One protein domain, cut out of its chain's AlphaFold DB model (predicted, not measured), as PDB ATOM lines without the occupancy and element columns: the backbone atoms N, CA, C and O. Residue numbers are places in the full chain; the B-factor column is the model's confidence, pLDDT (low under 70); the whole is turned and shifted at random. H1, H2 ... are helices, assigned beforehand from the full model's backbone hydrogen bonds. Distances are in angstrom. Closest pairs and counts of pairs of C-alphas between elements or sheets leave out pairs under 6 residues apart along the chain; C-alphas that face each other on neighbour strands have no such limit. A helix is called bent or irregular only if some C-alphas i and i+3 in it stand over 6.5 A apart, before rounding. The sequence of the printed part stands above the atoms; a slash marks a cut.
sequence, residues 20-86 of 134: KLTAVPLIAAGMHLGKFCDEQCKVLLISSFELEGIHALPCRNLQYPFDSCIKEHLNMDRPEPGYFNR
ATOM      1  N   LYS A  20      22.276  -7.008  48.377       91.94
ATOM      2  CA  LYS A  20      22.458  -5.890  49.326       91.94
ATOM      3  C   LYS A  20      21.497  -4.725  49.046       91.94
ATOM      4  O   LYS A  20      21.928  -3.613  48.741       91.94
ATOM      5  N   LEU A  21      20.194  -4.982  49.113       88.31
ATOM      6  CA  LEU A  21      19.139  -3.988  48.912       88.31
ATOM      7  C   LEU A  21      18.212  -3.938  50.124       88.31
ATOM      8  O   LEU A  21      17.977  -4.935  50.800       88.31
ATOM      9  N   THR A  22      17.653  -2.761  50.388       90.38
ATOM     10  CA  THR A  22      16.568  -2.624  51.361       90.38
ATOM     11  C   THR A  22      15.261  -3.172  50.778       90.38
ATOM     12  O   THR A  22      15.116  -3.340  49.565       90.38
ATOM     13  N   ALA A  23      14.269  -3.442  51.629       85.81
ATOM     14  CA  ALA A  23      12.993  -4.004  51.181       85.81
ATOM     15  C   ALA A  23      12.241  -3.088  50.193       85.81
ATOM     16  O   ALA A  23      11.622  -3.561  49.249       85.81
ATOM     17  N   VAL A  24      12.324  -1.767  50.374       84.69
ATOM     18  CA  VAL A  24      11.582  -0.772  49.578       84.69
ATOM     19  C   VAL A  24      11.889  -0.834  48.069       84.69
ATOM     20  O   VAL A  24      10.943  -0.986  47.292       84.69
ATOM     21  N   PRO A  25      13.155  -0.755  47.604       86.44
ATOM     22  CA  PRO A  25      13.473  -0.890  46.182       86.44
ATOM     23  C   PRO A  25      13.115  -2.274  45.633       86.44
ATOM     24  O   PRO A  25      12.678  -2.376  44.488       86.44
ATOM     25  N   LEU A  26      13.236  -3.326  46.447       86.69
ATOM     26  CA  LEU A  26      12.897  -4.688  46.035       86.69
ATOM     27  C   LEU A  26      11.386  -4.855  45.815       86.69
ATOM     28  O   LEU A  26      10.970  -5.466  44.835       86.69
ATOM     29  N   ILE A  27      10.560  -4.233  46.658       84.44
ATOM     30  CA  ILE A  27       9.101  -4.183  46.492       84.44
ATOM     31  C   ILE A  27       8.724  -3.370  45.248       84.44
ATOM     32  O   ILE A  27       7.893  -3.811  44.454       84.44
ATOM     33  N   ALA A  28       9.345  -2.202  45.044       84.81
ATOM     34  CA  ALA A  28       9.067  -1.351  43.886       84.81
ATOM     35  C   ALA A  28       9.400  -2.054  42.557       84.81
ATOM     36  O   ALA A  28       8.612  -2.008  41.610       84.81
ATOM     37  N   ALA A  29      10.535  -2.756  42.506       86.69
ATOM     38  CA  ALA A  29      10.963  -3.526  41.341       86.69
ATOM     39  C   ALA A  29      10.292  -4.909  41.235       86.69
ATOM     40  O   ALA A  29      10.390  -5.551  40.189       86.69
ATOM     41  N   GLY A  30       9.590  -5.371  42.275       87.06
ATOM     42  CA  GLY A  30       9.104  -6.748  42.395       87.06
ATOM     43  C   GLY A  30       8.215  -7.209  41.238       87.06
ATOM     44  O   GLY A  30       8.362  -8.332  40.763       87.06
ATOM     45  N   MET A  31       7.349  -6.339  40.708       86.94
ATOM     46  CA  MET A  31       6.511  -6.682  39.547       86.94
ATOM     47  C   MET A  31       7.323  -6.894  38.261       86.94
ATOM     48  O   MET A  31       6.948  -7.716  37.428       86.94
ATOM     49  N   HIS A  32       8.420  -6.162  38.081       90.19
ATOM     50  CA  HIS A  32       9.275  -6.282  36.898       90.19
ATOM     51  C   HIS A  32      10.223  -7.472  37.039       90.19
ATOM     52  O   HIS A  32      10.300  -8.313  36.144       90.19
ATOM     53  N   LEU A  33      10.851  -7.610  38.210       89.06
ATOM     54  CA  LEU A  33      11.723  -8.737  38.546       89.06
ATOM     55  C   LEU A  33      10.975 -10.069  38.509       89.06
ATOM     56  O   LEU A  33      11.494 -11.043  37.975       89.06
ATOM     57  N   GLY A  34       9.736 -10.107  39.005       88.56
ATOM     58  CA  GLY A  34       8.910 -11.310  38.964       88.56
ATOM     59  C   GLY A  34       8.597 -11.765  37.538       88.56
ATOM     60  O   GLY A  34       8.538 -12.961  37.285       88.56
ATOM     61  N   LYS A  35       8.435 -10.832  36.590       88.00
ATOM     62  CA  LYS A  35       8.228 -11.153  35.170       88.00
ATOM     63  C   LYS A  35       9.527 -11.588  34.481       88.00
ATOM     64  O   LYS A  35       9.480 -12.452  33.613       88.00
ATOM     65  N   PHE A  36      10.662 -11.003  34.862       90.19
ATOM     66  CA  PHE A  36      11.973 -11.317  34.288       90.19
ATOM     67  C   PHE A  36      12.530 -12.664  34.781       90.19
ATOM     68  O   PHE A  36      12.977 -13.482  33.984       90.19
ATOM     69  N   CYS A  37      12.443 -12.936  36.085       88.44
ATOM     70  CA  CYS A  37      12.988 -14.143  36.724       88.44
ATOM     71  C   CYS A  37      11.983 -15.306  36.807       88.44
ATOM     72  O   CYS A  37      12.170 -16.264  37.560       88.44
ATOM     73  N   ASP A  38      10.903 -15.223  36.039       85.25
ATOM     74  CA  ASP A  38       9.717 -16.067  36.154       85.25
ATOM     75  C   ASP A  38       9.997 -17.558  35.878       85.25
ATOM     76  O   ASP A  38       9.283 -18.439  36.354       85.25
ATOM     77  N   GLU A  39      11.034 -17.881  35.107       81.75
ATOM     78  CA  GLU A  39      11.424 -19.271  34.837       81.75
ATOM     79  C   GLU A  39      12.193 -19.899  36.004       81.75
ATOM     80  O   GLU A  39      11.938 -21.051  36.357       81.75
ATOM     81  N   GLN A  40      13.085 -19.130  36.631       78.94
ATOM     82  CA  GLN A  40      13.979 -19.606  37.689       78.94
ATOM     83  C   GLN A  40      13.267 -19.662  39.047       78.94
ATOM     84  O   GLN A  40      13.318 -20.675  39.745       78.94
ATOM     85  N   CYS A  41      12.531 -18.606  39.414       76.94
ATOM     86  CA  CYS A  41      11.912 -18.496  40.741       76.94
ATOM     87  C   CYS A  41      10.797 -19.523  40.987       76.94
ATOM     88  O   CYS A  41      10.520 -19.893  42.128       76.94
ATOM     89  N   LYS A  42      10.150 -20.021  39.935       73.12
ATOM     90  CA  LYS A  42       9.009 -20.928  40.105       73.12
ATOM     91  C   LYS A  42       9.373 -22.352  40.469       73.12
ATOM     92  O   LYS A  42       8.548 -23.039  41.063       73.12
ATOM     93  N   VAL A  43      10.588 -22.792  40.146       59.88
ATOM     94  CA  VAL A  43      11.077 -24.103  40.596       59.88
ATOM     95  C   VAL A  43      11.150 -24.142  42.128       59.88
ATOM     96  O   VAL A  43      10.853 -25.174  42.724       59.88
ATOM     97  N   LEU A  44      11.461 -23.008  42.766       55.56
ATOM     98  CA  LEU A  44      11.541 -22.875  44.223       55.56
ATOM     99  C   LEU A  44      10.156 -22.741  44.880       55.56
ATOM    100  O   LEU A  44       9.898 -23.370  45.907       55.56
ATOM    101  N   LEU A  45       9.241 -21.985  44.260       58.38
ATOM    102  CA  LEU A  45       7.893 -21.695  44.784       58.38
ATOM    103  C   LEU A  45       6.976 -22.921  44.944       58.38
ATOM    104  O   LEU A  45       6.042 -22.868  45.737       58.38
ATOM    105  N   ILE A  46       7.238 -24.047  44.266       54.31
ATOM    106  CA  ILE A  46       6.481 -25.298  44.499       54.31
ATOM    107  C   ILE A  46       6.677 -25.808  45.942       54.31
ATOM    108  O   ILE A  46       5.827 -26.529  46.460       54.31
ATOM    109  N   SER A  47       7.774 -25.431  46.608       45.53
ATOM    110  CA  SER A  47       8.090 -25.896  47.964       45.53
ATOM    111  C   SER A  47       7.550 -25.015  49.094       45.53
ATOM    112  O   SER A  47       7.545 -25.460  50.235       45.53
ATOM    113  N   SER A  48       7.135 -23.774  48.813       44.09
ATOM    114  CA  SER A  48       6.788 -22.780  49.839       44.09
ATOM    115  C   SER A  48       5.824 -21.746  49.248       44.09
ATOM    116  O   SER A  48       6.230 -20.978  48.376       44.09
ATOM    117  N   PHE A  49       4.561 -21.711  49.686       34.66
ATOM    118  CA  PHE A  49       3.570 -20.756  49.178       34.66
ATOM    119  C   PHE A  49       2.846 -20.052  50.322       34.66
ATOM    120  O   PHE A  49       2.041 -20.681  50.992       34.66
ATOM    121  N   GLU A  50       3.114 -18.758  50.498       33.06
ATOM    122  CA  GLU A  50       2.246 -17.780  51.168       33.06
ATOM    123  C   GLU A  50       2.790 -16.368  50.870       33.06
ATOM    124  O   GLU A  50       3.981 -16.108  51.030       33.06
ATOM    125  N   LEU A  51       1.940 -15.458  50.382       41.72
ATOM    126  CA  LEU A  51       2.279 -14.041  50.212       41.72
ATOM    127  C   LEU A  51       1.119 -13.176  50.706       41.72
ATOM    128  O   LEU A  51       0.038 -13.166  50.115       41.72
ATOM    129  N   GLU A  52       1.375 -12.422  51.771       43.53
ATOM    130  CA  GLU A  52       0.524 -11.330  52.237       43.53
ATOM    131  C   GLU A  52       0.784 -10.057  51.408       43.53
ATOM    132  O   GLU A  52       1.913  -9.743  51.023       43.53
ATOM    133  N   GLY A  53      -0.287  -9.333  51.075       49.38
ATOM    134  CA  GLY A  53      -0.258  -8.207  50.138       49.38
ATOM    135  C   GLY A  53       0.321  -6.914  50.723       49.38
ATOM    136  O   GLY A  53      -0.076  -6.463  51.793       49.38
ATOM    137  N   ILE A  54       1.208  -6.260  49.966       56.88
ATOM    138  CA  ILE A  54       1.840  -4.981  50.327       56.88
ATOM    139  C   ILE A  54       1.068  -3.813  49.687       56.88
ATOM    140  O   ILE A  54       0.937  -3.728  48.464       56.88
ATOM    141  N   HIS A  55       0.565  -2.881  50.503       53.25
ATOM    142  CA  HIS A  55      -0.172  -1.699  50.036       53.25
ATOM    143  C   HIS A  55       0.752  -0.637  49.403       53.25
ATOM    144  O   HIS A  55       1.436   0.106  50.099       53.25
ATOM    145  N   ALA A  56       0.706  -0.497  48.072       61.03
ATOM    146  CA  ALA A  56       1.465   0.499  47.292       61.03
ATOM    147  C   ALA A  56       0.714   1.834  47.032       61.03
ATOM    148  O   ALA A  56       1.070   2.595  46.130       61.03
ATOM    149  N   LEU A  57      -0.354   2.120  47.785       57.31
ATOM    150  CA  LEU A  57      -1.312   3.200  47.501       57.31
ATOM    151  C   LEU A  57      -0.755   4.648  47.523       57.31
ATOM    152  O   LEU A  57      -1.217   5.435  46.697       57.31
ATOM    153  N   PRO A  58       0.236   5.044  48.352       71.81
ATOM    154  CA  PRO A  58       0.703   6.437  48.369       71.81
ATOM    155  C   PRO A  58       1.678   6.812  47.230       71.81
ATOM    156  O   PRO A  58       2.004   7.986  47.077       71.81
ATOM    157  N   CYS A  59       2.144   5.864  46.404       79.88
ATOM    158  CA  CYS A  59       3.262   6.089  45.468       79.88
ATOM    159  C   CYS A  59       2.881   6.073  43.973       79.88
ATOM    160  O   CYS A  59       3.753   5.927  43.113       79.88
ATOM    161  N   ARG A  60       1.598   6.238  43.619       80.94
ATOM    162  CA  ARG A  60       1.130   6.110  42.221       80.94
ATOM    163  C   ARG A  60       1.767   7.121  41.254       80.94
ATOM    164  O   ARG A  60       2.017   6.771  40.105       80.94
ATOM    165  N   ASN A  61       2.089   8.326  41.728       86.88
ATOM    166  CA  ASN A  61       2.707   9.381  40.911       86.88
ATOM    167  C   ASN A  61       4.153   9.047  40.505       86.88
ATOM    168  O   ASN A  61       4.584   9.405  39.418       86.88
ATOM    169  N   LEU A  62       4.887   8.337  41.368       86.50
ATOM    170  CA  LEU A  62       6.266   7.894  41.122       86.50
ATOM    171  C   LEU A  62       6.321   6.596  40.307       86.50
ATOM    172  O   LEU A  62       7.304   6.324  39.627       86.50
ATOM    173  N   GLN A  63       5.254   5.800  40.352       87.94
ATOM    174  CA  GLN A  63       5.179   4.520  39.657       87.94
ATOM    175  C   GLN A  63       5.224   4.669  38.130       87.94
ATOM    176  O   GLN A  63       5.943   3.925  37.477       87.94
ATOM    177  N   TYR A  64       4.495   5.634  37.562       88.25
ATOM    178  CA  TYR A  64       4.466   5.847  36.111       88.25
ATOM    179  C   TYR A  64       5.836   6.208  35.498       88.25
ATOM    180  O   TYR A  64       6.239   5.515  34.566       88.25
ATOM    181  N   PRO A  65       6.584   7.214  36.002       93.44
ATOM    182  CA  PRO A  65       7.899   7.552  35.451       93.44
ATOM    183  C   PRO A  65       8.944   6.445  35.658       93.44
ATOM    184  O   PRO A  65       9.864   6.292  34.859       93.44
ATOM    185  N   PHE A  66       8.811   5.646  36.720       91.19
ATOM    186  CA  PHE A  66       9.663   4.476  36.926       91.19
ATOM    187  C   PHE A  66       9.361   3.368  35.908       91.19
ATOM    188  O   PHE A  66      10.274   2.861  35.258       91.19
ATOM    189  N   ASP A  67       8.080   3.036  35.729       92.19
ATOM    190  CA  ASP A  67       7.636   2.034  34.758       92.19
ATOM    191  C   ASP A  67       8.005   2.455  33.315       92.19
ATOM    192  O   ASP A  67       8.400   1.602  32.519       92.19
ATOM    193  N   SER A  68       7.944   3.753  32.976       92.94
ATOM    194  CA  SER A  68       8.356   4.254  31.652       92.94
ATOM    195  C   SER A  68       9.865   4.146  31.423       92.94
ATOM    196  O   SER A  68      10.284   3.672  30.372       92.94
ATOM    197  N   CYS A  69      10.682   4.496  32.420       94.88
ATOM    198  CA  CYS A  69      12.140   4.360  32.361       94.88
ATOM    199  C   CYS A  69      12.567   2.899  32.128       94.88
ATOM    200  O   CYS A  69      13.397   2.604  31.266       94.88
ATOM    201  N   ILE A  70      11.948   1.958  32.850       94.38
ATOM    202  CA  ILE A  70      12.212   0.524  32.670       94.38
ATOM    203  C   ILE A  70      11.796   0.062  31.273       94.38
ATOM    204  O   ILE A  70      12.526  -0.695  30.629       94.38
ATOM    205  N   LYS A  71      10.650   0.524  30.776       94.50
ATOM    206  CA  LYS A  71      10.200   0.188  29.427       94.50
ATOM    207  C   LYS A  71      11.192   0.666  28.364       94.50
ATOM    208  O   LYS A  71      11.525  -0.105  27.471       94.50
ATOM    209  N   GLU A  72      11.675   1.901  28.472       96.44
ATOM    210  CA  GLU A  72      12.566   2.521  27.485       96.44
ATOM    211  C   GLU A  72      13.973   1.908  27.477       96.44
ATOM    212  O   GLU A  72      14.538   1.681  26.408       96.44
ATOM    213  N   HIS A  73      14.544   1.613  28.649       95.81
ATOM    214  CA  HIS A  73      15.934   1.151  28.744       95.81
ATOM    215  C   HIS A  73      16.088  -0.369  28.818       95.81
ATOM    216  O   HIS A  73      17.101  -0.905  28.373       95.81
ATOM    217  N   LEU A  74      15.110  -1.066  29.395       93.56
ATOM    218  CA  LEU A  74      15.183  -2.504  29.654       93.56
ATOM    219  C   LEU A  74      14.174  -3.308  28.824       93.56
ATOM    220  O   LEU A  74      14.174  -4.533  28.911       93.56
ATOM    221  N   ASN A  75      13.327  -2.653  28.018       92.75
ATOM    222  CA  ASN A  75      12.268  -3.289  27.222       92.75
ATOM    223  C   ASN A  75      11.330  -4.185  28.055       92.75
ATOM    224  O   ASN A  75      10.753  -5.151  27.554       92.75
ATOM    225  N   MET A  76      11.183  -3.876  29.345       91.00
ATOM    226  CA  MET A  76      10.336  -4.630  30.263       91.00
ATOM    227  C   MET A  76       9.057  -3.851  30.548       91.00
ATOM    228  O   MET A  76       9.056  -2.848  31.254       91.00
ATOM    229  N   ASP A  77       7.944  -4.342  30.013       90.69
ATOM    230  CA  ASP A  77       6.630  -3.797  30.334       90.69
ATOM    231  C   ASP A  77       6.100  -4.358  31.649       90.69
ATOM    232  O   ASP A  77       6.177  -5.572  31.901       90.69
ATOM    233  N   ARG A  78       5.446  -3.488  32.424       89.19
ATOM    234  CA  ARG A  78       4.703  -3.891  33.616       89.19
ATOM    235  C   ARG A  78       3.676  -4.983  33.268       89.19
ATOM    236  O   ARG A  78       2.913  -4.818  32.316       89.19
ATOM    237  N   PRO A  79       3.628  -6.094  34.021       90.38
ATOM    238  CA  PRO A  79       2.666  -7.161  33.777       90.38
ATOM    239  C   PRO A  79       1.219  -6.718  34.011       90.38
ATOM    240  O   PRO A  79       0.929  -5.865  34.853       90.38
ATOM    241  N   GLU A  80       0.303  -7.357  33.285       87.75
ATOM    242  CA  GLU A  80      -1.133  -7.158  33.452       87.75
ATOM    243  C   GLU A  80      -1.590  -7.522  34.874       87.75
ATOM    244  O   GLU A  80      -1.061  -8.467  35.479       87.75
ATOM    245  N   PRO A  81      -2.626  -6.843  35.401       85.25
ATOM    246  CA  PRO A  81      -3.308  -7.294  36.605       85.25
ATOM    247  C   PRO A  81      -3.712  -8.770  36.476       85.25
ATOM    248  O   PRO A  81      -4.337  -9.180  35.500       85.25
ATOM    249  N   GLY A  82      -3.322  -9.586  37.455       83.31
ATOM    250  CA  GLY A  82      -3.596 -11.024  37.459       83.31
ATOM    251  C   GLY A  82      -2.579 -11.894  36.713       83.31
ATOM    252  O   GLY A  82      -2.702 -13.113  36.787       83.31
ATOM    253  N   TYR A  83      -1.544 -11.338  36.069       86.75
ATOM    254  CA  TYR A  83      -0.453 -12.120  35.457       86.75
ATOM    255  C   TYR A  83       0.162 -13.134  36.436       86.75
ATOM    256  O   TYR A  83       0.357 -14.297  36.078       86.75
ATOM    257  N   PHE A  84       0.420 -12.710  37.677       84.38
ATOM    258  CA  PHE A  84       1.000 -13.551  38.732       84.38
ATOM    259  C   PHE A  84       0.008 -14.530  39.364       84.38
ATOM    260  O   PHE A  84       0.419 -15.535  39.925       84.38
ATOM    261  N   ASN A  85      -1.293 -14.283  39.212       83.69
ATOM    262  CA  ASN A  85      -2.335 -15.164  39.740       83.69
ATOM    263  C   ASN A  85      -2.640 -16.324  38.778       83.69
ATOM    264  O   ASN A  85      -3.407 -17.225  39.111       83.69
ATOM    265  N   ARG A  86      -2.072 -16.304  37.564       84.25
ATOM    266  CA  ARG A  86      -2.222 -17.393  36.596       84.25
ATOM    267  C   ARG A  86      -1.330 -18.554  37.016       84.25
ATOM    268  O   ARG A  86      -0.111 -18.402  37.090       84.25
TER     269      ARG A  86
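What this domain is: This is residues 20 to 86 of the 134 residues of an uncharacterized protein of Fasciola hepatica (UniProt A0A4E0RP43). An open loop of chain holds three helices: H1 stands between H3 and the short H2, and residues 46 to 56 swing from H2 to H3. After H3 the tail folds back past H1. The printed part has 67 residues with three named helices, H1, H2 and H3, and no named strand: all helix. It is only just compact, close to loose, with a radius of gyration of the C-alphas of 13.0 A and spans of 36 by 29 by 26 A.

Where its parts are: H1, residues 23 to 36, begins at C-alpha 23 (12.993, -4.004, 51.181) and measures 18.4 A. H2 is residues 41 to 45, 6.5 A. H3, residues 57 to 74, measures 25.0 A, has a kink of 43 degrees near residue 64 and ends at C-alpha 74 (15.183, -2.504, 29.654). H1 and H3 are irregular: C-alphas 28 and 31 are 7.3 A apart, 58 and 61 8.3 A.

How they stand to each other: H1 and H3 are near each other, with 10 pairs of C-alphas within 10 A. H1 and H2 are close but not clearly touching; their closest C-alphas, of Gly 34 and Cys 41, are 8.0 A apart. H2 and H3 are apart. Every O i to N i+4 pair is within hydrogen-bond range in H2, 7 of 10 in H1 and 10 of 14 in H3.

The domain as a whole: The C-alphas farthest apart, of Ser 47 and Asn 61, are 36.4 A apart. The printed part has no cut. The link from H2 to H3 is long. Residues 43 to 57 have pLDDT under 70.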